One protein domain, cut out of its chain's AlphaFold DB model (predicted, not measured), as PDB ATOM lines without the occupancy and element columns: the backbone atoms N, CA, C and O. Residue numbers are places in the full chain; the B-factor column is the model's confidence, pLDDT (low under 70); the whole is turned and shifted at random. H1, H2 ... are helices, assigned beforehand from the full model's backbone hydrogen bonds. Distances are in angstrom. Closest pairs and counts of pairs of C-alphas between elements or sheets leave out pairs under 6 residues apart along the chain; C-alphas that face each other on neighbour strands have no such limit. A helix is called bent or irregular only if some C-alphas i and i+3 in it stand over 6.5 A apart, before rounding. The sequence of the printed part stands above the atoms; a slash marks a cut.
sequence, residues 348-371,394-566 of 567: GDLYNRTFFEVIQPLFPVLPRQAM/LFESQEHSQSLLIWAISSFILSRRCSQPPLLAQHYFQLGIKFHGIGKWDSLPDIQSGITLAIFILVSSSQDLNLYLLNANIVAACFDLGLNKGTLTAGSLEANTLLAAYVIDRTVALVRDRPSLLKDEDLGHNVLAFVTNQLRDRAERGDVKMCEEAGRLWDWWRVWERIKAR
ATOM      1  N   GLY A 348      25.466  54.835  39.638       64.38
ATOM      2  CA  GLY A 348      25.632  54.968  38.190       64.38
ATOM      3  C   GLY A 348      27.016  55.496  37.822       64.38
ATOM      4  O   GLY A 348      27.665  54.933  36.944       64.38
ATOM      5  N   ASP A 349      27.509  56.502  38.544       71.19
ATOM      6  CA  ASP A 349      28.786  57.168  38.256       71.19
ATOM      7  C   ASP A 349      29.959  56.189  38.351       71.19
ATOM      8  O   ASP A 349      30.815  56.162  37.468       71.19
ATOM      9  N   LEU A 350      29.971  55.335  39.382       76.25
ATOM     10  CA  LEU A 350      31.002  54.311  39.570       76.25
ATOM     11  C   LEU A 350      30.999  53.282  38.428       76.25
ATOM     12  O   LEU A 350      32.063  52.924  37.913       76.25
ATOM     13  N   TYR A 351      29.821  52.819  37.996       80.44
ATOM     14  CA  TYR A 351      29.713  51.869  36.886       80.44
ATOM     15  C   TYR A 351      30.063  52.508  35.538       80.44
ATOM     16  O   TYR A 351      30.818  51.916  34.766       80.44
ATOM     17  N   ASN A 352      29.587  53.724  35.272       79.19
ATOM     18  CA  ASN A 352      29.907  54.472  34.058       79.19
ATOM     19  C   ASN A 352      31.417  54.750  33.988       79.19
ATOM     20  O   ASN A 352      32.057  54.451  32.979       79.19
ATOM     21  N   ARG A 353      32.017  55.227  35.087       79.81
ATOM     22  CA  ARG A 353      33.464  55.448  35.210       79.81
ATOM     23  C   ARG A 353      34.260  54.171  34.940       79.81
ATOM     24  O   ARG A 353      35.149  54.194  34.094       79.81
ATOM     25  N   THR A 354      33.897  53.056  35.579       82.12
ATOM     26  CA  THR A 354      34.564  51.755  35.375       82.12
ATOM     27  C   THR A 354      34.544  51.337  33.900       82.12
ATOM     28  O   THR A 354      35.554  50.869  33.380       82.12
ATOM     29  N   PHE A 355      33.431  51.550  33.188       84.50
ATOM     30  CA  PHE A 355      33.344  51.240  31.757       84.50
ATOM     31  C   PHE A 355      34.263  52.145  30.923       84.50
ATOM     32  O   PHE A 355      35.021  51.658  30.081       84.50
ATOM     33  N   PHE A 356      34.230  53.457  31.170       82.06
ATOM     34  CA  PHE A 356      35.018  54.428  30.409       82.06
ATOM     35  C   PHE A 356      36.528  54.391  30.708       82.06
ATOM     36  O   PHE A 356      37.309  54.803  29.851       82.06
ATOM     37  N   GLU A 357      36.948  53.879  31.868       81.81
ATOM     38  CA  GLU A 357      38.363  53.673  32.214       81.81
ATOM     39  C   GLU A 357      38.891  52.293  31.766       81.81
ATOM     40  O   GLU A 357      40.024  52.208  31.297       81.81
ATOM     41  N   VAL A 358      38.090  51.219  31.849       81.75
ATOM     42  CA  VAL A 358      38.568  49.834  31.621       81.75
ATOM     43  C   VAL A 358      38.195  49.265  30.247       81.75
ATOM     44  O   VAL A 358      38.987  48.534  29.655       81.75
ATOM     45  N   ILE A 359      36.999  49.565  29.731       84.25
ATOM     46  CA  ILE A 359      36.466  48.956  28.498       84.25
ATOM     47  C   ILE A 359      36.626  49.877  27.295       84.25
ATOM     48  O   ILE A 359      37.126  49.437  26.262       84.25
ATOM     49  N   GLN A 360      36.255  51.154  27.422       83.12
ATOM     50  CA  GLN A 360      36.280  52.115  26.314       83.12
ATOM     51  C   GLN A 360      37.652  52.266  25.604       83.12
ATOM     52  O   GLN A 360      37.648  52.488  24.388       83.12
ATOM     53  N   PRO A 361      38.827  52.151  26.269       79.50
ATOM     54  CA  PRO A 361      40.113  52.223  25.567       79.50
ATOM     55  C   PRO A 361      40.359  51.033  24.626       79.50
ATOM     56  O   PRO A 361      40.931  51.224  23.551       79.50
ATOM     57  N   LEU A 362      39.889  49.837  25.008       76.62
ATOM     58  CA  LEU A 362      39.935  48.612  24.201       76.62
ATOM     59  C   LEU A 362      38.837  48.622  23.122       76.62
ATOM     60  O   LEU A 362      39.098  48.391  21.946       76.62
ATOM     61  N   PHE A 363      37.602  48.935  23.515       82.19
ATOM     62  CA  PHE A 363      36.418  48.921  22.661       82.19
ATOM     63  C   PHE A 363      35.782  50.316  22.657       82.19
ATOM     64  O   PHE A 363      35.012  50.633  23.563       82.19
ATOM     65  N   PRO A 364      36.082  51.176  21.668       74.44
ATOM     66  CA  PRO A 364      35.567  52.543  21.633       74.44
ATOM     67  C   PRO A 364      34.100  52.576  21.166       74.44
ATOM     68  O   PRO A 364      33.812  53.022  20.063       74.44
ATOM     69  N   VAL A 365      33.170  52.066  21.977       69.81
ATOM     70  CA  VAL A 365      31.759  51.896  21.578       69.81
ATOM     71  C   VAL A 365      30.969  53.202  21.668       69.81
ATOM     72  O   VAL A 365      30.168  53.502  20.786       69.81
ATOM     73  N   LEU A 366      31.183  53.974  22.737       66.88
ATOM     74  CA  LEU A 366      30.313  55.090  23.125       66.88
ATOM     75  C   LEU A 366      31.009  56.452  22.997       66.88
ATOM     76  O   LEU A 366      32.217  56.553  23.233       66.88
ATOM     77  N   PRO A 367      30.288  57.541  22.686       57.72
ATOM     78  CA  PRO A 367      30.843  58.882  22.776       57.72
ATOM     79  C   PRO A 367      30.892  59.312  24.251       57.72
ATOM     80  O   PRO A 367      29.899  59.225  24.969       57.72
ATOM     81  N   ARG A 368      32.034  59.846  24.704       48.62
ATOM     82  CA  ARG A 368      32.324  60.211  26.116       48.62
ATOM     83  C   ARG A 368      31.425  61.320  26.715       48.62
ATOM     84  O   ARG A 368      31.699  61.804  27.805       48.62
ATOM     85  N   GLN A 369      30.403  61.765  25.987       42.09
ATOM     86  CA  GLN A 369      29.458  62.820  26.370       42.09
ATOM     87  C   GLN A 369      27.991  62.351  26.371       42.09
ATOM     88  O   GLN A 369      27.125  63.130  26.752       42.09
ATOM     89  N   ALA A 370      27.693  61.107  25.969       42.25
ATOM     90  CA  ALA A 370      26.334  60.565  25.991       42.25
ATOM     91  C   ALA A 370      26.129  59.617  27.181       42.25
ATOM     92  O   ALA A 370      26.229  58.403  27.041       42.25
ATOM     93  N   MET A 371      25.849  60.197  28.347       46.69
ATOM     94  CA  MET A 371      24.909  59.652  29.332       46.69
ATOM     95  C   MET A 371      24.427  60.810  30.219       46.69
ATOM     96  O   MET A 371      25.273  61.553  30.717       46.69
ATOM     97  N   LEU A 394      10.467  53.783  22.594       43.56
ATOM     98  CA  LEU A 394      11.483  52.930  21.960       43.56
ATOM     99  C   LEU A 394      12.915  53.448  22.168       43.56
ATOM    100  O   LEU A 394      13.758  52.683  22.631       43.56
ATOM    101  N   PHE A 395      13.188  54.728  21.891       44.81
ATOM    102  CA  PHE A 395      14.520  55.313  22.108       44.81
ATOM    103  C   PHE A 395      14.885  55.325  23.598       44.81
ATOM    104  O   PHE A 395      15.980  54.908  23.965       44.81
ATOM    105  N   GLU A 396      13.932  55.685  24.462       55.03
ATOM    106  CA  GLU A 396      14.082  55.620  25.919       55.03
ATOM    107  C   GLU A 396      14.365  54.180  26.388       55.03
ATOM    108  O   GLU A 396      15.261  53.970  27.205       55.03
ATOM    109  N   SER A 397      13.689  53.162  25.831       60.84
ATOM    110  CA  SER A 397      13.991  51.753  26.136       60.84
ATOM    111  C   SER A 397      15.375  51.312  25.647       60.84
ATOM    112  O   SER A 397      16.046  50.545  26.337       60.84
ATOM    113  N   GLN A 398      15.842  51.831  24.506       63.66
ATOM    114  CA  GLN A 398      17.140  51.489  23.936       63.66
ATOM    115  C   GLN A 398      18.289  52.102  24.742       63.66
ATOM    116  O   GLN A 398      19.180  51.361  25.162       63.66
ATOM    117  N   GLU A 399      18.236  53.402  25.045       69.94
ATOM    118  CA  GLU A 399      19.202  54.078  25.925       69.94
ATOM    119  C   GLU A 399      19.228  53.429  27.321       69.94
ATOM    120  O   GLU A 399      20.300  53.191  27.889       69.94
ATOM    121  N   HIS A 400      18.063  53.036  27.851       73.69
ATOM    122  CA  HIS A 400      17.965  52.292  29.107       73.69
ATOM    123  C   HIS A 400      18.585  50.884  29.007       73.69
ATOM    124  O   HIS A 400      19.331  50.478  29.899       73.69
ATOM    125  N   SER A 401      18.357  50.152  27.909       73.75
ATOM    126  CA  SER A 401      18.972  48.836  27.667       73.75
ATOM    127  C   SER A 401      20.498  48.925  27.589       73.75
ATOM    128  O   SER A 401      21.202  48.128  28.212       73.75
ATOM    129  N   GLN A 402      21.021  49.948  26.907       79.44
ATOM    130  CA  GLN A 402      22.450  50.195  26.754       79.44
ATOM    131  C   GLN A 402      23.081  50.571  28.103       79.44
ATOM    132  O   GLN A 402      24.095  49.988  28.485       79.44
ATOM    133  N   SER A 403      22.420  51.437  28.883       80.88
ATOM    134  CA  SER A 403      22.795  51.779  30.266       80.88
ATOM    135  C   SER A 403      22.897  50.543  31.166       80.88
ATOM    136  O   SER A 403      23.883  50.357  31.879       80.88
ATOM    137  N   LEU A 404      21.902  49.655  31.101       82.12
ATOM    138  CA  LEU A 404      21.876  48.411  31.871       82.12
ATOM    139  C   LEU A 404      22.988  47.439  31.450       82.12
ATOM    140  O   LEU A 404      23.600  46.814  32.315       82.12
ATOM    141  N   LEU A 405      23.306  47.340  30.156       85.00
ATOM    142  CA  LEU A 405      24.425  46.523  29.672       85.00
ATOM    143  C   LEU A 405      25.793  47.098  30.097       85.00
ATOM    144  O   LEU A 405      26.659  46.333  30.525       85.00
ATOM    145  N   ILE A 406      25.977  48.424  30.079       86.75
ATOM    146  CA  ILE A 406      27.164  49.104  30.639       86.75
ATOM    147  C   ILE A 406      27.313  48.756  32.128       86.75
ATOM    148  O   ILE A 406      28.375  48.301  32.564       86.75
ATOM    149  N   TRP A 407      26.240  48.905  32.911       86.50
ATOM    150  CA  TRP A 407      26.243  48.589  34.343       86.50
ATOM    151  C   TRP A 407      26.465  47.102  34.620       86.50
ATOM    152  O   TRP A 407      27.123  46.768  35.606       86.50
ATOM    153  N   ALA A 408      25.995  46.208  33.749       86.12
ATOM    154  CA  ALA A 408      26.272  44.778  33.831       86.12
ATOM    155  C   ALA A 408      27.769  44.476  33.645       86.12
ATOM    156  O   ALA A 408      28.357  43.763  34.461       86.12
ATOM    157  N   ILE A 409      28.407  45.054  32.622       88.00
ATOM    158  CA  ILE A 409      29.843  44.876  32.346       88.00
ATOM    159  C   ILE A 409      30.684  45.417  33.510       88.00
ATOM    160  O   ILE A 409      31.524  44.698  34.054       88.00
ATOM    161  N   SER A 410      30.414  46.643  33.961       86.69
ATOM    162  CA  SER A 410      31.135  47.257  35.084       86.69
ATOM    163  C   SER A 410      30.907  46.530  36.406       86.69
ATOM    164  O   SER A 410      31.861  46.298  37.149       86.69
ATOM    165  N   SER A 411      29.677  46.087  36.685       83.94
ATOM    166  CA  SER A 411      29.390  45.251  37.857       83.94
ATOM    167  C   SER A 411      30.165  43.937  37.815       83.94
ATOM    168  O   SER A 411      30.604  43.469  38.863       83.94
ATOM    169  N   PHE A 412      30.384  43.343  36.634       86.44
ATOM    170  CA  PHE A 412      31.189  42.125  36.505       86.44
ATOM    171  C   PHE A 412      32.668  42.394  36.802       86.44
ATOM    172  O   PHE A 412      33.275  41.635  37.556       86.44
ATOM    173  N   ILE A 413      33.235  43.477  36.259       83.31
ATOM    174  CA  ILE A 413      34.629  43.890  36.509       83.31
ATOM    175  C   ILE A 413      34.852  44.131  38.007       83.31
ATOM    176  O   ILE A 413      35.761  43.550  38.594       83.31
ATOM    177  N   LEU A 414      33.989  44.921  38.652       82.12
ATOM    178  CA  LEU A 414      34.092  45.211  40.086       82.12
ATOM    179  C   LEU A 414      33.891  43.949  40.942       82.12
ATOM    180  O   LEU A 414      34.686  43.698  41.846       82.12
ATOM    181  N   SER A 415      32.918  43.092  40.603       80.38
ATOM    182  CA  SER A 415      32.748  41.788  41.270       80.38
ATOM    183  C   SER A 415      34.019  40.938  41.170       80.38
ATOM    184  O   SER A 415      34.422  40.321  42.152       80.38
ATOM    185  N   ARG A 416      34.695  40.941  40.009       78.38
ATOM    186  CA  ARG A 416      35.960  40.220  39.808       78.38
ATOM    187  C   ARG A 416      37.099  40.774  40.663       78.38
ATOM    188  O   ARG A 416      37.791  39.960  41.268       78.38
ATOM    189  N   ARG A 417      37.261  42.101  40.777       75.25
ATOM    190  CA  ARG A 417      38.259  42.715  41.684       75.25
ATOM    191  C   ARG A 417      38.032  42.277  43.129       75.25
ATOM    192  O   ARG A 417      38.941  41.773  43.779       75.25
ATOM    193  N   CYS A 418      36.791  42.376  43.603       73.31
ATOM    194  CA  CYS A 418      36.415  42.004  44.967       73.31
ATOM    195  C   CYS A 418      36.338  40.481  45.212       73.31
ATOM    196  O   CYS A 418      35.952  40.070  46.304       73.31
ATOM    197  N   SER A 419      36.654  39.635  44.219       72.94
ATOM    198  CA  SER A 419      36.471  38.170  44.261       72.94
ATOM    199  C   SER A 419      35.042  37.713  44.622       72.94
ATOM    200  O   SER A 419      34.837  36.635  45.176       72.94
ATOM    201  N   GLN A 420      34.038  38.531  44.294       72.00
ATOM    202  CA  GLN A 420      32.617  38.302  44.565       72.00
ATOM    203  C   GLN A 420      31.909  37.614  43.374       72.00
ATOM    204  O   GLN A 420      32.311  37.788  42.219       72.00
ATOM    205  N   PRO A 421      30.826  36.845  43.614       72.38
ATOM    206  CA  PRO A 421      30.023  36.269  42.538       72.38
ATOM    207  C   PRO A 421      29.264  37.378  41.775       72.38
ATOM    208  O   PRO A 421      28.615  38.213  42.409       72.38
ATOM    209  N   PRO A 422      29.273  37.393  40.427       78.56
ATOM    210  CA  PRO A 422      28.758  38.505  39.616       78.56
ATOM    211  C   PRO A 422      27.219  38.517  39.471       78.56
ATOM    212  O   PRO A 422      26.686  38.771  38.391       78.56
ATOM    213  N   LEU A 423      26.481  38.259  40.557       71.50
ATOM    214  CA  LEU A 423      25.012  38.172  40.569       71.50
ATOM    215  C   LEU A 423      24.345  39.489  40.141       71.50
ATOM    216  O   LEU A 423      23.367  39.486  39.395       71.50
ATOM    217  N   LEU A 424      24.907  40.627  40.562       74.94
ATOM    218  CA  LEU A 424      24.417  41.954  40.178       74.94
ATOM    219  C   LEU A 424      24.638  42.242  38.684       74.94
ATOM    220  O   LEU A 424      23.776  42.837  38.040       74.94
ATOM    221  N   ALA A 425      25.739  41.747  38.111       80.62
ATOM    222  CA  ALA A 425      25.991  41.830  36.676       80.62
ATOM    223  C   ALA A 425      24.984  40.995  35.872       80.62
ATOM    224  O   ALA A 425      24.446  41.476  34.881       80.62
ATOM    225  N   GLN A 426      24.685  39.771  36.324       76.50
ATOM    226  CA  GLN A 426      23.666  38.912  35.708       76.50
ATOM    227  C   GLN A 426      22.271  39.552  35.761       76.50
ATOM    228  O   GLN A 426      21.560  39.540  34.761       76.50
ATOM    229  N   HIS A 427      21.905  40.176  36.883       74.56
ATOM    230  CA  HIS A 427      20.640  40.900  37.026       74.56
ATOM    231  C   HIS A 427      20.538  42.113  36.084       74.56
ATOM    232  O   HIS A 427      19.542  42.260  35.375       74.56
ATOM    233  N   TYR A 428      21.568  42.970  36.018       80.12
ATOM    234  CA  TYR A 428      21.577  44.094  35.072       80.12
ATOM    235  C   TYR A 428      21.565  43.625  33.609       80.12
ATOM    236  O   TYR A 428      20.882  44.228  32.791       80.12
ATOM    237  N   PHE A 429      22.236  42.516  33.287       82.06
ATOM    238  CA  PHE A 429      22.218  41.901  31.958       82.06
ATOM    239  C   PHE A 429      20.830  41.365  31.567       82.06
ATOM    240  O   PHE A 429      20.359  41.638  30.465       82.06
ATOM    241  N   GLN A 430      20.144  40.668  32.480       75.00
ATOM    242  CA  GLN A 430      18.768  40.193  32.285       75.00
ATOM    243  C   GLN A 430      17.793  41.351  32.033       75.00
ATOM    244  O   GLN A 430      16.962  41.270  31.130       75.00
ATOM    245  N   LEU A 431      17.904  42.445  32.798       73.75
ATOM    246  CA  LEU A 431      17.118  43.656  32.550       73.75
ATOM    247  C   LEU A 431      17.500  44.311  31.215       73.75
ATOM    248  O   LEU A 431      16.612  44.678  30.452       73.75
ATOM    249  N   GLY A 432      18.797  44.410  30.914       71.06
ATOM    250  CA  GLY A 432      19.319  44.977  29.671       71.06
ATOM    251  C   GLY A 432      18.751  44.281  28.439       71.06
ATOM    252  O   GLY A 432      18.147  44.946  27.610       71.06
ATOM    253  N   ILE A 433      18.837  42.947  28.359       74.19
ATOM    254  CA  ILE A 433      18.244  42.175  27.251       74.19
ATOM    255  C   ILE A 433      16.720  42.334  27.210       74.19
ATOM    256  O   ILE A 433      16.157  42.481  26.132       74.19
ATOM    257  N   LYS A 434      16.035  42.354  28.361       68.44
ATOM    258  CA  LYS A 434      14.571  42.508  28.401       68.44
ATOM    259  C   LYS A 434      14.090  43.847  27.814       68.44
ATOM    260  O   LYS A 434      12.992  43.891  27.261       68.44
ATOM    261  N   PHE A 435      14.880  44.913  27.950       64.56
ATOM    262  CA  PHE A 435      14.612  46.221  27.338       64.56
ATOM    263  C   PHE A 435      15.291  46.414  25.974       64.56
ATOM    264  O   PHE A 435      14.967  47.367  25.270       64.56
ATOM    265  N   HIS A 436      16.207  45.527  25.579       64.69
ATOM    266  CA  HIS A 436      16.822  45.555  24.259       64.69
ATOM    267  C   HIS A 436      15.766  45.157  23.222       64.69
ATOM    268  O   HIS A 436      15.310  44.013  23.175       64.69
ATOM    269  N   GLY A 437      15.321  46.138  22.439       55.41
ATOM    270  CA  GLY A 437      14.260  45.942  21.461       55.41
ATOM    271  C   GLY A 437      14.624  44.899  20.405       55.41
ATOM    272  O   GLY A 437      15.789  44.721  20.053       55.41
ATOM    273  N   ILE A 438      13.598  44.265  19.834       53.47
ATOM    274  CA  ILE A 438      13.706  43.414  18.639       53.47
ATOM    275  C   ILE A 438      13.837  44.343  17.419       53.47
ATOM    276  O   ILE A 438      12.962  44.437  16.559       53.47
ATOM    277  N   GLY A 439      14.894  45.152  17.436       51.84
ATOM    278  CA  GLY A 439      15.205  46.122  16.404       51.84
ATOM    279  C   GLY A 439      15.698  45.430  15.143       51.84
ATOM    280  O   GLY A 439      16.257  44.330  15.173       51.84
ATOM    281  N   LYS A 440      15.538  46.117  14.017       61.09
ATOM    282  CA  LYS A 440      16.411  45.860  12.878       61.09
ATOM    283  C   LYS A 440      17.795  46.391  13.228       61.09
ATOM    284  O   LYS A 440      17.920  47.384  13.929       61.09
ATOM    285  N   TRP A 441      18.832  45.761  12.696       71.69
ATOM    286  CA  TRP A 441      20.207  46.237  12.844       71.69
ATOM    287  C   TRP A 441      20.510  47.338  11.810       71.69
ATOM    288  O   TRP A 441      21.527  47.288  11.128       71.69
ATOM    289  N   ASP A 442      19.583  48.291  11.641       74.12
ATOM    290  CA  ASP A 442      19.599  49.310  10.584       74.12
ATOM    291  C   ASP A 442      19.920  50.735  11.081       74.12
ATOM    292  O   ASP A 442      19.963  51.667  10.274       74.12
ATOM    293  N   SER A 443      20.254  50.909  12.368       82.38
ATOM    294  CA  SER A 443      20.806  52.156  12.908       82.38
ATOM    295  C   SER A 443      22.119  51.971  13.688       82.38
ATOM    296  O   SER A 443      22.458  50.897  14.185       82.38
ATOM    297  N   LEU A 444      22.897  53.054  13.796       84.44
ATOM    298  CA  LEU A 444      24.199  53.047  14.469       84.44
ATOM    299  C   LEU A 444      24.105  52.746  15.991       84.44
ATOM    300  O   LEU A 444      24.941  51.977  16.477       84.44
ATOM    301  N   PRO A 445      23.098  53.254  16.742       81.88
ATOM    302  CA  PRO A 445      22.811  52.809  18.112       81.88
ATOM    303  C   PRO A 445      22.546  51.304  18.272       81.88
ATOM    304  O   PRO A 445      22.942  50.733  19.293       81.88
ATOM    305  N   ASP A 446      21.941  50.630  17.286       79.19
ATOM    306  CA  ASP A 446      21.717  49.176  17.349       79.19
ATOM    307  C   ASP A 446      23.054  48.436  17.323       79.19
ATOM    308  O   ASP A 446      23.349  47.647  18.221       79.19
ATOM    309  N   ILE A 447      23.922  48.783  16.366       86.44
ATOM    310  CA  ILE A 447      25.278  48.227  16.251       86.44
ATOM    311  C   ILE A 447      26.060  48.429  17.560       86.44
ATOM    312  O   ILE A 447      26.663  47.486  18.070       86.44
ATOM    313  N   GLN A 448      26.006  49.621  18.160       86.44
ATOM    314  CA  GLN A 448      26.641  49.901  19.457       86.44
ATOM    315  C   GLN A 448      26.050  49.083  20.610       86.44
ATOM    316  O   GLN A 448      26.779  48.658  21.513       86.44
ATOM    317  N   SER A 449      24.742  48.834  20.588       81.19
ATOM    318  CA  SER A 449      24.062  47.993  21.576       81.19
ATOM    319  C   SER A 449      24.519  46.534  21.455       81.19
ATOM    320  O   SER A 449      24.886  45.924  22.459       81.19
ATOM    321  N   GLY A 450      24.627  46.000  20.232       83.94
ATOM    322  CA  GLY A 450      25.165  44.659  19.976       83.94
ATOM    323  C   GLY A 450      26.651  44.511  20.282       83.94
ATOM    324  O   GLY A 450      27.056  43.488  20.827       83.94
ATOM    325  N   ILE A 451      27.466  45.533  20.009       88.94
ATOM    326  CA  ILE A 451      28.873  45.566  20.430       88.94
ATOM    327  C   ILE A 451      28.958  45.504  21.962       88.94
ATOM    328  O   ILE A 451      29.701  44.686  22.499       88.94
ATOM    329  N   THR A 452      28.148  46.291  22.678       88.00
ATOM    330  CA  THR A 452      28.066  46.227  24.151       88.00
ATOM    331  C   THR A 452      27.629  44.831  24.628       88.00
ATOM    332  O   THR A 452      28.240  44.266  25.538       88.00
ATOM    333  N   LEU A 453      26.637  44.217  23.975       86.12
ATOM    334  CA  LEU A 453      26.186  42.851  24.263       86.12
ATOM    335  C   LEU A 453      27.306  41.811  24.038       86.12
ATOM    336  O   LEU A 453      27.531  40.947  24.888       86.12
ATOM    337  N   ALA A 454      28.058  41.926  22.939       87.69
ATOM    338  CA  ALA A 454      29.195  41.064  22.619       87.69
ATOM    339  C   ALA A 454      30.327  41.192  23.655       87.69
ATOM    340  O   ALA A 454      30.881  40.174  24.076       87.69
ATOM    341  N   ILE A 455      30.617  42.410  24.133       88.75
ATOM    342  CA  ILE A 455      31.571  42.651  25.230       88.75
ATOM    343  C   ILE A 455      31.120  41.927  26.502       88.75
ATOM    344  O   ILE A 455      31.931  41.234  27.118       88.75
ATOM    345  N   PHE A 456      29.839  42.006  26.887       85.62
ATOM    346  CA  PHE A 456      29.355  41.272  28.063       85.62
ATOM    347  C   PHE A 456      29.510  39.751  27.904       85.62
ATOM    348  O   PHE A 456      29.947  39.076  28.840       85.62
ATOM    349  N   ILE A 457      29.198  39.193  26.729       82.94
ATOM    350  CA  ILE A 457      29.348  37.752  26.461       82.94
ATOM    351  C   ILE A 457      30.826  37.332  26.530       82.94
ATOM    352  O   ILE A 457      31.142  36.316  27.149       82.94
ATOM    353  N   LEU A 458      31.747  38.128  25.976       84.62
ATOM    354  CA  LEU A 458      33.197  37.910  26.073       84.62
ATOM    355  C   LEU A 458      33.684  37.919  27.536       84.62
ATOM    356  O   LEU A 458      34.356  36.983  27.981       84.62
ATOM    357  N   VAL A 459      33.305  38.952  28.297       83.06
ATOM    358  CA  VAL A 459      33.684  39.158  29.707       83.06
ATOM    359  C   VAL A 459      33.157  38.036  30.600       83.06
ATOM    360  O   VAL A 459      33.933  37.416  31.336       83.06
ATOM    361  N   SER A 460      31.859  37.738  30.511       75.75
ATOM    362  CA  SER A 460      31.210  36.670  31.279       75.75
ATOM    363  C   SER A 460      31.695  35.277  30.867       75.75
ATOM    364  O   SER A 460      31.906  34.420  31.729       75.75
ATOM    365  N   SER A 461      31.952  35.085  29.570       68.75
ATOM    366  CA  SER A 461      32.143  33.790  28.910       68.75
ATOM    367  C   SER A 461      30.935  32.853  29.038       68.75
ATOM    368  O   SER A 461      31.105  31.643  29.188       68.75
ATOM    369  N   SER A 462      29.717  33.407  28.950       64.31
ATOM    370  CA  SER A 462      28.511  32.611  28.675       64.31
ATOM    371  C   SER A 462      28.703  31.820  27.375       64.31
ATOM    372  O   SER A 462      29.086  32.371  26.337       64.31
ATOM    373  N   GLN A 463      28.474  30.509  27.447       56.19
ATOM    374  CA  GLN A 463      28.550  29.614  26.287       56.19
ATOM    375  C   GLN A 463      27.225  29.575  25.516       56.19
ATOM    376  O   GLN A 463      27.219  29.279  24.323       56.19
ATOM    377  N   ASP A 464      26.140  29.929  26.205       55.69
ATOM    378  CA  ASP A 464      24.730  29.821  25.819       55.69
ATOM    379  C   ASP A 464      24.365  30.753  24.650       55.69
ATOM    380  O   ASP A 464      23.430  30.494  23.895       55.69
ATOM    381  N   LEU A 465      25.128  31.837  24.484       65.25
ATOM    382  CA  LEU A 465      24.917  32.848  23.455       65.25
ATOM    383  C   LEU A 465      25.901  32.668  22.292       65.25
ATOM    384  O   LEU A 465      27.127  32.623  22.468       65.25
ATOM    385  N   ASN A 466      25.353  32.601  21.073       80.38
ATOM    386  CA  ASN A 466      26.119  32.436  19.839       80.38
ATOM    387  C   ASN A 466      26.815  33.748  19.431       80.38
ATOM    388  O   ASN A 466      26.400  34.462  18.518       80.38
ATOM    389  N   LEU A 467      27.912  34.042  20.125       85.50
ATOM    390  CA  LEU A 467      28.754  35.222  19.927       85.50
ATOM    391  C   LEU A 467      29.249  35.392  18.480       85.50
ATOM    392  O   LEU A 467      29.428  36.520  18.033       85.50
ATOM    393  N   TYR A 468      29.461  34.298  17.741       86.31
ATOM    394  CA  TYR A 468      29.917  34.365  16.350       86.31
ATOM    395  C   TYR A 468      28.798  34.821  15.398       86.31
ATOM    396  O   TYR A 468      29.056  35.598  14.485       86.31
ATOM    397  N   LEU A 469      27.548  34.413  15.654       85.56
ATOM    398  CA  LEU A 469      26.374  34.918  14.931       85.56
ATOM    399  C   LEU A 469      26.079  36.386  15.279       85.56
ATOM    400  O   LEU A 469      25.819  37.181  14.382       85.56
ATOM    401  N   LEU A 470      26.192  36.774  16.555       86.88
ATOM    402  CA  LEU A 470      26.071  38.181  16.961       86.88
ATOM    403  C   LEU A 470      27.130  39.056  16.265       86.88
ATOM    404  O   LEU A 470      26.803  40.112  15.731       86.88
ATOM    405  N   ASN A 471      28.381  38.589  16.211       91.19
ATOM    406  CA  ASN A 471      29.460  39.248  15.473       91.19
ATOM    407  C   ASN A 471      29.156  39.359  13.967       91.19
ATOM    408  O   ASN A 471      29.357  40.420  13.385       91.19
ATOM    409  N   ALA A 472      28.606  38.309  13.345       89.44
ATOM    410  CA  ALA A 472      28.190  38.353  11.942       89.44
ATOM    411  C   ALA A 472      27.125  39.429  11.676       89.44
ATOM    412  O   ALA A 472      27.247  40.172  10.704       89.44
ATOM    413  N   ASN A 473      26.134  39.568  12.563       88.12
ATOM    414  CA  ASN A 473      25.097  40.596  12.446       88.12
ATOM    415  C   ASN A 473      25.671  42.016  12.617       88.12
ATOM    416  O   ASN A 473      25.325  42.909  11.848       88.12
ATOM    417  N   ILE A 474      26.590  42.218  13.571       90.19
ATOM    418  CA  ILE A 474      27.306  43.493  13.777       90.19
ATOM    419  C   ILE A 474      28.107  43.874  12.521       90.19
ATOM    420  O   ILE A 474      28.030  45.012  12.061       90.19
ATOM    421  N   VAL A 475      28.846  42.923  11.941       91.88
ATOM    422  CA  VAL A 475      29.653  43.143  10.730       91.88
ATOM    423  C   VAL A 475      28.770  43.420   9.506       91.88
ATOM    424  O   VAL A 475      29.059  44.354   8.757       91.88
ATOM    425  N   ALA A 476      27.667  42.683   9.326       89.81
ATOM    426  CA  ALA A 476      26.695  42.935   8.259       89.81
ATOM    427  C   ALA A 476      26.087  44.344   8.359       89.81
ATOM    428  O   ALA A 476      26.152  45.110   7.400       89.81
ATOM    429  N   ALA A 477      25.622  44.743   9.545       89.81
ATOM    430  CA  ALA A 477      25.070  46.074   9.786       89.81
ATOM    431  C   ALA A 477      26.085  47.207   9.520       89.81
ATOM    432  O   ALA A 477      25.733  48.254   8.971       89.81
ATOM    433  N   CYS A 478      27.374  46.998   9.830       91.00
ATOM    434  CA  CYS A 478      28.436  47.936   9.450       91.00
ATOM    435  C   CYS A 478      28.599  48.077   7.923       91.00
ATOM    436  O   CYS A 478      28.948  49.163   7.451       91.00
ATOM    437  N   PHE A 479      28.350  47.017   7.145       90.69
ATOM    438  CA  PHE A 479      28.354  47.072   5.679       90.69
ATOM    439  C   PHE A 479      27.084  47.709   5.104       90.69
ATOM    440  O   PHE A 479      27.196  48.494   4.160       90.69
ATOM    441  N   ASP A 480      25.912  47.436   5.682       90.06
ATOM    442  CA  ASP A 480      24.624  47.982   5.231       90.06
ATOM    443  C   ASP A 480      24.516  49.496   5.485       90.06
ATOM    444  O   ASP A 480      24.061  50.243   4.617       90.06
ATOM    445  N   LEU A 481      25.056  49.987   6.611       88.38
ATOM    446  CA  LEU A 481      25.276  51.423   6.849       88.38
ATOM    447  C   LEU A 481      26.439  52.018   6.026       88.38
ATOM    448  O   LEU A 481      26.687  53.223   6.083       88.38
ATOM    449  N   GLY A 482      27.174  51.202   5.264       88.00
ATOM    450  CA  GLY A 482      28.267  51.641   4.396       88.00
ATOM    451  C   GLY A 482      29.527  52.122   5.124       88.00
ATOM    452  O   GLY A 482      30.368  52.767   4.496       88.00
ATOM    453  N   LEU A 483      29.690  51.805   6.416       88.88
ATOM    454  CA  LEU A 483      30.791  52.298   7.259       88.88
ATOM    455  C   LEU A 483      32.175  51.879   6.733       88.88
ATOM    456  O   LEU A 483      33.170  52.553   6.985       88.88
ATOM    457  N   ASN A 484      32.244  50.792   5.957       87.50
ATOM    458  CA  ASN A 484      33.473  50.315   5.326       87.50
ATOM    459  C   ASN A 484      34.014  51.220   4.200       87.50
ATOM    460  O   ASN A 484      35.079  50.928   3.652       87.50
ATOM    461  N   LYS A 485      33.299  52.283   3.805       86.69
ATOM    462  CA  LYS A 485      33.608  53.120   2.633       86.69
ATOM    463  C   LYS A 485      33.638  54.612   2.977       86.69
ATOM    464  O   LYS A 485      33.038  55.075   3.937       86.69
ATOM    465  N   GLY A 486      34.312  55.386   2.125       81.00
ATOM    466  CA  GLY A 486      34.434  56.839   2.271       81.00
ATOM    467  C   GLY A 486      35.619  57.252   3.145       81.00
ATOM    468  O   GLY A 486      36.688  56.650   3.067       81.00
ATOM    469  N   THR A 487      35.432  58.303   3.942       76.50
ATOM    470  CA  THR A 487      36.446  58.850   4.854       76.50
ATOM    471  C   THR A 487      35.805  59.051   6.220       76.50
ATOM    472  O   THR A 487      34.812  59.768   6.329       76.50
ATOM    473  N   LEU A 488      36.376  58.426   7.248       82.31
ATOM    474  CA  LEU A 488      35.907  58.517   8.629       82.31
ATOM    475  C   LEU A 488      36.652  59.633   9.371       82.31
ATOM    476  O   LEU A 488      37.873  59.756   9.259       82.31
ATOM    477  N   THR A 489      35.920  60.435  10.140       78.25
ATOM    478  CA  THR A 489      36.496  61.516  10.953       78.25
ATOM    479  C   THR A 489      36.921  60.966  12.311       78.25
ATOM    480  O   THR A 489      36.140  60.301  12.990       78.25
ATOM    481  N   ALA A 490      38.151  61.252  12.743       76.31
ATOM    482  CA  ALA A 490      38.644  60.793  14.039       76.31
ATOM    483  C   ALA A 490      37.749  61.281  15.191       76.31
ATOM    484  O   ALA A 490      37.452  62.469  15.301       76.31
ATOM    485  N   GLY A 491      37.313  60.348  16.041       71.06
ATOM    486  CA  GLY A 491      36.390  60.620  17.144       71.06
ATOM    487  C   GLY A 491      34.907  60.706  16.760       71.06
ATOM    488  O   GLY A 491      34.091  60.871  17.664       71.06
ATOM    489  N   SER A 492      34.533  60.565  15.479       83.38
ATOM    490  CA  SER A 492      33.118  60.484  15.088       83.38
ATOM    491  C   SER A 492      32.468  59.188  15.578       83.38
ATOM    492  O   SER A 492      33.143  58.198  15.882       83.38
ATOM    493  N   LEU A 493      31.140  59.193  15.672       82.81
ATOM    494  CA  LEU A 493      30.379  58.076  16.218       82.81
ATOM    495  C   LEU A 493      30.492  56.836  15.317       82.81
ATOM    496  O   LEU A 493      30.715  55.729  15.798       82.81
ATOM    497  N   GLU A 494      30.439  57.046  14.005       87.94
ATOM    498  CA  GLU A 494      30.624  56.048  12.947       87.94
ATOM    499  C   GLU A 494      32.026  55.430  13.018       87.94
ATOM    500  O   GLU A 494      32.187  54.210  13.008       87.94
ATOM    501  N   ALA A 495      33.039  56.292  13.144       86.12
ATOM    502  CA  ALA A 495      34.446  55.923  13.161       86.12
ATOM    503  C   ALA A 495      34.815  55.083  14.392       86.12
ATOM    504  O   ALA A 495      35.541  54.094  14.285       86.12
ATOM    505  N   ASN A 496      34.277  55.461  15.554       86.00
ATOM    506  CA  ASN A 496      34.408  54.719  16.803       86.00
ATOM    507  C   ASN A 496      33.663  53.371  16.734       86.00
ATOM    508  O   ASN A 496      34.251  52.337  17.047       86.00
ATOM    509  N   THR A 497      32.423  53.356  16.230       89.19
ATOM    510  CA  THR A 497      31.605  52.130  16.131       89.19
ATOM    511  C   THR A 497      32.238  51.088  15.210       89.19
ATOM    512  O   THR A 497      32.355  49.929  15.604       89.19
ATOM    513  N   LEU A 498      32.710  51.483  14.018       91.00
ATOM    514  CA  LEU A 498      33.404  50.561  13.113       91.00
ATOM    515  C   LEU A 498      34.706  50.035  13.732       91.00
ATOM    516  O   LEU A 498      35.009  48.851  13.615       91.00
ATOM    517  N   LEU A 499      35.473  50.897  14.406       89.31
ATOM    518  CA  LEU A 499      36.704  50.489  15.078       89.31
ATOM    519  C   LEU A 499      36.423  49.485  16.208       89.31
ATOM    520  O   LEU A 499      37.147  48.501  16.338       89.31
ATOM    521  N   ALA A 500      35.354  49.683  16.982       89.75
ATOM    522  CA  ALA A 500      34.918  48.730  17.997       89.75
ATOM    523  C   ALA A 500      34.417  47.408  17.381       89.75
ATOM    524  O   ALA A 500      34.798  46.347  17.869       89.75
ATOM    525  N   ALA A 501      33.651  47.447  16.284       91.44
ATOM    526  CA  ALA A 501      33.234  46.254  15.539       91.44
ATOM    527  C   ALA A 501      34.438  45.456  15.006       91.44
ATOM    528  O   ALA A 501      34.498  44.242  15.168       91.44
ATOM    529  N   TYR A 502      35.436  46.143  14.443       90.81
ATOM    530  CA  TYR A 502      36.672  45.542  13.939       90.81
ATOM    531  C   TYR A 502      37.494  44.859  15.045       90.81
ATOM    532  O   TYR A 502      37.997  43.752  14.856       90.81
ATOM    533  N   VAL A 503      37.600  45.480  16.226       88.50
ATOM    534  CA  VAL A 503      38.242  44.856  17.396       88.50
ATOM    535  C   VAL A 503      37.430  43.653  17.891       88.50
ATOM    536  O   VAL A 503      38.020  42.614  18.196       88.50
ATOM    537  N   ILE A 504      36.097  43.761  17.963       89.62
ATOM    538  CA  ILE A 504      35.222  42.649  18.359       89.62
ATOM    539  C   ILE A 504      35.400  41.468  17.411       89.62
ATOM    540  O   ILE A 504      35.651  40.374  17.899       89.62
ATOM    541  N   ASP A 505      35.379  41.671  16.095       91.25
ATOM    542  CA  ASP A 505      35.543  40.594  15.116       91.25
ATOM    543  C   ASP A 505      36.867  39.834  15.300       91.25
ATOM    544  O   ASP A 505      36.873  38.607  15.415       91.25
ATOM    545  N   ARG A 506      37.990  40.550  15.451       87.81
ATOM    546  CA  ARG A 506      39.303  39.925  15.707       87.81
ATOM    547  C   ARG A 506      39.378  39.254  17.086       87.81
ATOM    548  O   ARG A 506      40.010  38.207  17.217       87.81
ATOM    549  N   THR A 507      38.693  39.792  18.095       86.62
ATOM    550  CA  THR A 507      38.590  39.171  19.429       86.62
ATOM    551  C   THR A 507      37.747  37.892  19.379       86.62
ATOM    552  O   THR A 507      38.151  36.862  19.910       86.62
ATOM    553  N   VAL A 508      36.595  37.919  18.707       87.75
ATOM    554  CA  VAL A 508      35.667  36.787  18.571       87.75
ATOM    555  C   VAL A 508      36.284  35.667  17.733       87.75
ATOM    556  O   VAL A 508      36.147  34.501  18.109       87.75
ATOM    557  N   ALA A 509      37.014  36.007  16.668       87.19
ATOM    558  CA  ALA A 509      37.811  35.075  15.872       87.19
ATOM    559  C   ALA A 509      38.795  34.272  16.746       87.19
ATOM    560  O   ALA A 509      38.757  33.039  16.749       87.19
ATOM    561  N   LEU A 510      39.598  34.964  17.567       85.12
ATOM    562  CA  LEU A 510      40.545  34.341  18.504       85.12
ATOM    563  C   LEU A 510      39.855  33.535  19.620       85.12
ATOM    564  O   LEU A 510      40.354  32.488  20.021       85.12
ATOM    565  N   VAL A 511      38.712  34.004  20.130       83.62
ATOM    566  CA  VAL A 511      37.986  33.362  21.246       83.62
ATOM    567  C   VAL A 511      37.222  32.106  20.828       83.62
ATOM    568  O   VAL A 511      37.037  31.203  21.646       83.62
ATOM    569  N   ARG A 512      36.734  32.046  19.586       83.88
ATOM    570  CA  ARG A 512      35.905  30.934  19.084       83.88
ATOM    571  C   ARG A 512      36.645  29.991  18.127       83.88
ATOM    572  O   ARG A 512      36.010  29.051  17.654       83.88
ATOM    573  N   ASP A 513      37.931  30.239  17.868       83.25
ATOM    574  CA  ASP A 513      38.763  29.558  16.863       83.25
ATOM    575  C   ASP A 513      38.091  29.552  15.476       83.25
ATOM    576  O   ASP A 513      37.689  28.526  14.919       83.25
ATOM    577  N   ARG A 514      37.845  30.764  14.962       86.19
ATOM    578  CA  ARG A 514      37.134  31.023  13.701       86.19
ATOM    579  C   ARG A 514      37.821  32.128  12.898       86.19
ATOM    580  O   ARG A 514      38.485  32.973  13.491       86.19
ATOM    581  N   PRO A 515      37.655  32.167  11.563       86.44
ATOM    582  CA  PRO A 515      38.127  33.294  10.767       86.44
ATOM    583  C   PRO A 515      37.405  34.594  11.154       86.44
ATOM    584  O   PRO A 515      36.227  34.583  11.507       86.44
ATOM    585  N   SER A 516      38.113  35.715  11.033       89.25
ATOM    586  CA  SER A 516      37.547  37.067  11.083       89.25
ATOM    587  C   SER A 516      36.586  37.300   9.916       89.25
ATOM    588  O   SER A 516      36.926  36.982   8.771       89.25
ATOM    589  N   LEU A 517      35.414  37.867  10.194       91.00
ATOM    590  CA  LEU A 517      34.374  38.164   9.208       91.00
ATOM    591  C   LEU A 517      34.593  39.505   8.501       91.00
ATOM    592  O   LEU A 517      34.193  39.644   7.349       91.00
ATOM    593  N   LEU A 518      35.229  40.474   9.165       89.69
ATOM    594  CA  LEU A 518      35.544  41.787   8.602       89.69
ATOM    595  C   LEU A 518      37.015  41.809   8.185       89.69
ATOM    596  O   LEU A 518      37.893  42.016   9.027       89.69
ATOM    597  N   LYS A 519      37.311  41.580   6.901       88.69
ATOM    598  CA  LYS A 519      38.695  41.558   6.404       88.69
ATOM    599  C   LYS A 519      39.199  42.960   6.094       88.69
ATOM    600  O   LYS A 519      38.438  43.862   5.758       88.69
ATOM    601  N   ASP A 520      40.519  43.106   6.105       87.44
ATOM    602  CA  ASP A 520      41.217  44.319   5.676       87.44
ATOM    603  C   ASP A 520      40.895  44.662   4.201       87.44
ATOM    604  O   ASP A 520      40.789  45.834   3.852       87.44
ATOM    605  N   GLU A 521      40.654  43.645   3.359       87.19
ATOM    606  CA  GLU A 521      40.231  43.761   1.949       87.19
ATOM    607  C   GLU A 521      38.823  44.361   1.769       87.19
ATOM    608  O   GLU A 521      38.549  45.003   0.754       87.19
ATOM    609  N   ASP A 522      37.929  44.164   2.744       87.50
ATOM    610  CA  ASP A 522      36.544  44.645   2.683       87.50
ATOM    611  C   ASP A 522      36.431  46.131   3.077       87.50
ATOM    612  O   ASP A 522      35.380  46.755   2.894       87.50
ATOM    613  N   LEU A 523      37.503  46.713   3.626       89.62
ATOM    614  CA  LEU A 523      37.601  48.112   4.030       89.62
ATOM    615  C   LEU A 523      38.217  48.958   2.907       89.62
ATOM    616  O   LEU A 523      39.286  48.662   2.379       89.62
ATOM    617  N   GLY A 524      37.584  50.083   2.567       88.62
ATOM    618  CA  GLY A 524      38.172  51.044   1.634       88.62
ATOM    619  C   GLY A 524      39.493  51.609   2.173       88.62
ATOM    620  O   GLY A 524      39.599  51.889   3.362       88.62
ATOM    621  N   HIS A 525      40.481  51.837   1.302       88.25
ATOM    622  CA  HIS A 525      41.848  52.261   1.663       88.25
ATOM    623  C   HIS A 525      41.935  53.339   2.766       88.25
ATOM    624  O   HIS A 525      42.722  53.195   3.699       88.25
ATOM    625  N   ASN A 526      41.107  54.391   2.706       88.12
ATOM    626  CA  ASN A 526      41.068  55.455   3.721       88.12
ATOM    627  C   ASN A 526      40.571  54.955   5.092       88.12
ATOM    628  O   ASN A 526      41.069  55.393   6.127       88.12
ATOM    629  N   VAL A 527      39.589  54.052   5.094       89.56
ATOM    630  CA  VAL A 527      39.000  53.428   6.286       89.56
ATOM    631  C   VAL A 527      39.983  52.440   6.910       89.56
ATOM    632  O   VAL A 527      40.199  52.492   8.117       89.56
ATOM    633  N   LEU A 528      40.646  51.609   6.096       90.25
ATOM    634  CA  LEU A 528      41.707  50.719   6.572       90.25
ATOM    635  C   LEU A 528      42.864  51.524   7.182       90.25
ATOM    636  O   LEU A 528      43.247  51.262   8.319       90.25
ATOM    637  N   ALA A 529      43.356  52.555   6.485       87.25
ATOM    638  CA  ALA A 529      44.412  53.436   6.989       87.25
ATOM    639  C   ALA A 529      44.019  54.106   8.320       87.25
ATOM    640  O   ALA A 529      44.808  54.107   9.271       87.25
ATOM    641  N   PHE A 530      42.783  54.609   8.419       89.19
ATOM    642  CA  PHE A 530      42.222  55.159   9.653       89.19
ATOM    643  C   PHE A 530      42.237  54.135  10.797       89.19
ATOM    644  O   PHE A 530      42.799  54.422  11.855       89.19
ATOM    645  N   VAL A 531      41.690  52.933  10.580       87.94
ATOM    646  CA  VAL A 531      41.667  51.849  11.576       87.94
ATOM    647  C   VAL A 531      43.089  51.459  11.990       87.94
ATOM    648  O   VAL A 531      43.377  51.375  13.182       87.94
ATOM    649  N   THR A 532      44.021  51.290  11.045       87.56
ATOM    650  CA  THR A 532      45.405  50.909  11.369       87.56
ATOM    651  C   THR A 532      46.145  51.961  12.191       87.56
ATOM    652  O   THR A 532      46.867  51.583  13.115       87.56
ATOM    653  N   ASN A 533      45.932  53.252  11.913       87.44
ATOM    654  CA  ASN A 533      46.522  54.340  12.694       87.44
ATOM    655  C   ASN A 533      45.882  54.411  14.085       87.44
ATOM    656  O   ASN A 533      46.583  54.347  15.085       87.44
ATOM    657  N   GLN A 534      44.549  54.399  14.176       85.69
ATOM    658  CA  GLN A 534      43.830  54.447  15.455       85.69
ATOM    659  C   GLN A 534      44.172  53.296  16.415       85.69
ATOM    660  O   GLN A 534      44.110  53.477  17.635       85.69
ATOM    661  N   LEU A 535      44.513  52.119  15.885       82.44
ATOM    662  CA  LEU A 535      45.014  50.988  16.668       82.44
ATOM    663  C   LEU A 535      46.468  51.199  17.112       82.44
ATOM    664  O   LEU A 535      46.782  50.959  18.274       82.44
ATOM    665  N   ARG A 536      47.335  51.697  16.219       82.44
ATOM    666  CA  ARG A 536      48.727  52.039  16.546       82.44
ATOM    667  C   ARG A 536      48.790  53.095  17.651       82.44
ATOM    668  O   ARG A 536      49.424  52.854  18.672       82.44
ATOM    669  N   ASP A 537      48.059  54.198  17.502       81.56
ATOM    670  CA  ASP A 537      48.049  55.290  18.477       81.56
ATOM    671  C   ASP A 537      47.591  54.811  19.873       81.56
ATOM    672  O   ASP A 537      48.038  55.336  20.890       81.56
ATOM    673  N   ARG A 538      46.694  53.812  19.944       76.25
ATOM    674  CA  ARG A 538      46.239  53.193  21.208       76.25
ATOM    675  C   ARG A 538      47.321  52.332  21.859       76.25
ATOM    676  O   ARG A 538      47.525  52.442  23.069       76.25
ATOM    677  N   ALA A 539      48.019  51.515  21.071       72.88
ATOM    678  CA  ALA A 539      49.138  50.702  21.545       72.88
ATOM    679  C   ALA A 539      50.311  51.575  22.039       72.88
ATOM    680  O   ALA A 539      50.924  51.284  23.071       72.88
ATOM    681  N   GLU A 540      50.589  52.677  21.332       74.06
ATOM    682  CA  GLU A 540      51.674  53.615  21.640       74.06
ATOM    683  C   GLU A 540      51.382  54.504  22.858       74.06
ATOM    684  O   GLU A 540      52.256  54.645  23.715       74.06
ATOM    685  N   ARG A 541      50.163  55.057  23.003       68.75
ATOM    686  CA  ARG A 541      49.804  55.901  24.167       68.75
ATOM    687  C   ARG A 541      49.856  55.164  25.503       68.75
ATOM    688  O   ARG A 541      50.022  55.797  26.540       68.75
ATOM    689  N   GLY A 542      49.705  53.841  25.501       60.19
ATOM    690  CA  GLY A 542      49.739  53.036  26.720       60.19
ATOM    691  C   GLY A 542      48.452  53.065  27.551       60.19
ATOM    692  O   GLY A 542      48.372  52.271  28.483       60.19
ATOM    693  N   ASP A 543      47.435  53.862  27.179       62.06
ATOM    694  CA  ASP A 543      46.073  53.836  27.757       62.06
ATOM    695  C   ASP A 543      45.589  52.386  27.951       62.06
ATOM    696  O   ASP A 543      45.135  51.974  29.014       62.06
ATOM    697  N   VAL A 544      45.789  51.590  26.900       59.62
ATOM    698  CA  VAL A 544      45.398  50.187  26.758       59.62
ATOM    699  C   VAL A 544      46.136  49.244  27.725       59.62
ATOM    700  O   VAL A 544      45.587  48.215  28.105       59.62
ATOM    701  N   LYS A 545      47.334  49.605  28.214       60.03
ATOM    702  CA  LYS A 545      48.059  48.829  29.243       60.03
ATOM    703  C   LYS A 545      47.452  48.990  30.636       60.03
ATOM    704  O   LYS A 545      47.640  48.113  31.472       60.03
ATOM    705  N   MET A 546      46.717  50.078  30.884       55.50
ATOM    706  CA  MET A 546      45.989  50.282  32.142       55.50
ATOM    707  C   MET A 546      44.738  49.392  32.226       55.50
ATOM    708  O   MET A 546      44.217  49.159  33.312       55.50
ATOM    709  N   CYS A 547      44.288  48.824  31.103       66.25
ATOM    710  CA  CYS A 547      43.120  47.948  31.026       66.25
ATOM    711  C   CYS A 547      43.385  46.503  31.507       66.25
ATOM    712  O   CYS A 547      42.604  45.611  31.181       66.25
ATOM    713  N   GLU A 548      44.433  46.243  32.304       68.00
ATOM    714  CA  GLU A 548      44.686  44.916  32.905       68.00
ATOM    715  C   GLU A 548      43.494  44.392  33.719       68.00
ATOM    716  O   GLU A 548      43.215  43.191  33.735       68.00
ATOM    717  N   GLU A 549      42.707  45.304  34.285       66.00
ATOM    718  CA  GLU A 549      41.469  45.029  35.018       66.00
ATOM    719  C   GLU A 549      40.340  44.440  34.145       66.00
ATOM    720  O   GLU A 549      39.377  43.884  34.675       66.00
ATOM    721  N   ALA A 550      40.453  44.510  32.811       65.69
ATOM    722  CA  ALA A 550      39.549  43.847  31.866       65.69
ATOM    723  C   ALA A 550      39.819  42.328  31.743       65.69
ATOM    724  O   ALA A 550      39.037  41.599  31.122       65.69
ATOM    725  N   GLY A 551      40.922  41.835  32.323       76.62
ATOM    726  CA  GLY A 551      41.290  40.421  32.367       76.62
ATOM    727  C   GLY A 551      41.396  39.799  30.974       76.62
ATOM    728  O   GLY A 551      42.195  40.230  30.147       76.62
ATOM    729  N   ARG A 552      40.547  38.803  30.684       73.12
ATOM    730  CA  ARG A 552      40.587  38.052  29.416       73.12
ATOM    731  C   ARG A 552      40.462  38.930  28.167       73.12
ATOM    732  O   ARG A 552      41.109  38.627  27.172       73.12
ATOM    733  N   LEU A 553      39.692  40.025  28.216       74.50
ATOM    734  CA  LEU A 553      39.616  40.979  27.098       74.50
ATOM    735  C   LEU A 553      40.993  41.560  26.758       74.50
ATOM    736  O   LEU A 553      41.366  41.651  25.589       74.50
ATOM    737  N   TRP A 554      41.754  41.921  27.789       74.50
ATOM    738  CA  TRP A 554      43.108  42.435  27.643       74.50
ATOM    739  C   TRP A 554      44.085  41.341  27.205       74.50
ATOM    740  O   TRP A 554      44.917  41.581  26.334       74.50
ATOM    741  N   ASP A 555      43.956  40.114  27.717       75.81
ATOM    742  CA  ASP A 555      44.767  38.985  27.245       75.81
ATOM    743  C   ASP A 555      44.561  38.700  25.751       75.81
ATOM    744  O   ASP A 555      45.541  38.517  25.028       75.81
ATOM    745  N   TRP A 556      43.317  38.724  25.263       75.94
ATOM    746  CA  TRP A 556      43.016  38.537  23.842       75.94
ATOM    747  C   TRP A 556      43.532  39.693  22.978       75.94
ATOM    748  O   TRP A 556      44.124  39.433  21.929       75.94
ATOM    749  N   TRP A 557      43.432  40.946  23.443       73.94
ATOM    750  CA  TRP A 557      44.072  42.088  22.777       73.94
ATOM    751  C   TRP A 557      45.603  41.920  22.707       73.94
ATOM    752  O   TRP A 557      46.193  42.055  21.635       73.94
ATOM    753  N   ARG A 558      46.260  41.539  23.815       74.94
ATOM    754  CA  ARG A 558      47.713  41.271  23.851       74.94
ATOM    755  C   ARG A 558      48.131  40.120  22.936       74.94
ATOM    756  O   ARG A 558      49.236  40.148  22.397       74.94
ATOM    757  N   VAL A 559      47.300  39.088  22.777       75.94
ATOM    758  CA  VAL A 559      47.550  37.998  21.818       75.94
ATOM    759  C   VAL A 559      47.437  38.515  20.385       75.94
ATOM    760  O   VAL A 559      48.331  38.254  19.583       75.94
ATOM    761  N   TRP A 560      46.402  39.298  20.081       74.00
ATOM    762  CA  TRP A 560      46.191  39.883  18.759       74.00
ATOM    763  C   TRP A 560      47.330  40.817  18.322       74.00
ATOM    764  O   TRP A 560      47.861  40.645  17.225       74.00
ATOM    765  N   GLU A 561      47.777  41.738  19.185       69.44
ATOM    766  CA  GLU A 561      48.923  42.616  18.893       69.44
ATOM    767  C   GLU A 561      50.200  41.821  18.584       69.44
ATOM    768  O   GLU A 561      50.936  42.166  17.663       69.44
ATOM    769  N   ARG A 562      50.456  40.724  19.312       73.06
ATOM    770  CA  ARG A 562      51.630  39.858  19.087       73.06
ATOM    771  C   ARG A 562      51.564  39.055  17.791       73.06
ATOM    772  O   ARG A 562      52.619  38.673  17.294       73.06
ATOM    773  N   ILE A 563      50.366  38.761  17.285       70.50
ATOM    774  CA  ILE A 563      50.177  38.137  15.968       70.50
ATOM    775  C   ILE A 563      50.438  39.196  14.895       70.50
ATOM    776  O   ILE A 563      51.355  39.040  14.100       70.50
ATOM    777  N   LYS A 564      49.762  40.349  14.984       63.75
ATOM    778  CA  LYS A 564      49.919  41.482  14.055       63.75
ATOM    779  C   LYS A 564      51.339  42.087  14.016       63.75
ATOM    780  O   LYS A 564      51.657  42.825  13.097       63.75
ATOM    781  N   ALA A 565      52.187  41.805  15.004       58.66
ATOM    782  CA  ALA A 565      53.600  42.199  15.025       58.66
ATOM    783  C   ALA A 565      54.563  41.144  14.428       58.66
ATOM    784  O   ALA A 565      55.780  41.287  14.565       58.66
ATOM    785  N   ARG A 566      54.040  40.065  13.829       49.31
ATOM    786  CA  ARG A 566      54.805  39.003  13.141       49.31
ATOM    787  C   ARG A 566      54.530  38.925  11.639       49.31
ATOM    788  O   ARG A 566      55.355  38.342  10.936       49.31
TER     789      ARG A 566
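What this domain is: This is residues 348 to 371 and 394 to 566 of the 567 residues of an uncharacterized protein of Pseudogymnoascus sp. VKM F-4515 (FW-2607) (UniProt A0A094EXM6). Five helices, H2 to H6, make an up-and-down bundle, each running against the one before it: the H2 and H3 hairpin stands side by side with a triangle of H4, H5 and H6. H1 crosses H2, H9 lies across the last turns of H6, and H7 crosses H6 on the outside, with short H8 between H7 and H9. The printed part has 197 residues with nine named helices, H1 to H9 in chain order, and no named strand; its class is all helix. It is compact, with a radius of gyration of the C-alphas of 15.8 A, and rounded, spanning 44 by 37 by 33 A.

Where its parts are: H1, residues 348 to 358, begins at C-alpha 348 at (25.632, 54.968, 38.190). H2, residues 394 to 417, is the longest at 34.8 A and starts at C-alpha 394 at (11.483, 52.930, 21.960). H3 is residues 423 to 435, H4 residues 444 to 460 with 24.5 A, H5 residues 467 to 480, and H6 residues 493 to 512 with 27.8 A. H7, residues 525 to 541, is 24.1 A long; H8 is residues 543 to 550. H9, residues 552 to 564, ends at C-alpha 564 at (49.919, 41.482, 14.055).

How they stand to each other: In the hairpin of H2 and H3 the closest C-alphas, of Ala 408 and Ala 425, are 4.1 A apart. H2 touches H4 with residues 401 to 412 alone, at a shallow tilt of 24 degrees, the same way; C-alphas 409 and 456 are closest, 5.6 A. H4 and H5 form a hairpin, closest at C-alphas 447 and 474, 5.7 A. H5 and H6 form another, closest at C-alphas 471 and 505, 6.2 A. H4 touches H6, closest at C-alphas 448 and 497, 6.4 A. H1 touches H2 at a steep tilt of 68 degrees, only just short of perpendicular, closest at C-alphas 351 and 410, 5.2 A. H1 touches H8, closest at C-alphas 358 and 547, 5.0 A. H9 touches H6, about perpendicular at 89 degrees, closest at C-alphas 507 and 556, 6.3 A. H7 is close to H6 but not clearly touching, with C-alphas 499 and 531 closest, 6.2 A. H8 is irregular, C-alphas 546 and 549 being 7.5 A apart; 0 of 4 O i to N i+4 pairs and 3 of 5 O i to N i+3 pairs are within hydrogen-bond range. In the other eight helices every O i to N i+4 pair is within range.

The domain as a whole: The farthest C-alphas, of Leu 394 and Arg 566, are 46.4 A apart. Residues 372 to 393 are cut out, with 16.7 A from C-alpha 371 to C-alpha 394. The links H5 to H6 and H6 to H7 are long. Mean pLDDT of the printed part is 78.0; 40 residues are under 70, among them 365 to 371, 394 to 399 and 541 to 550.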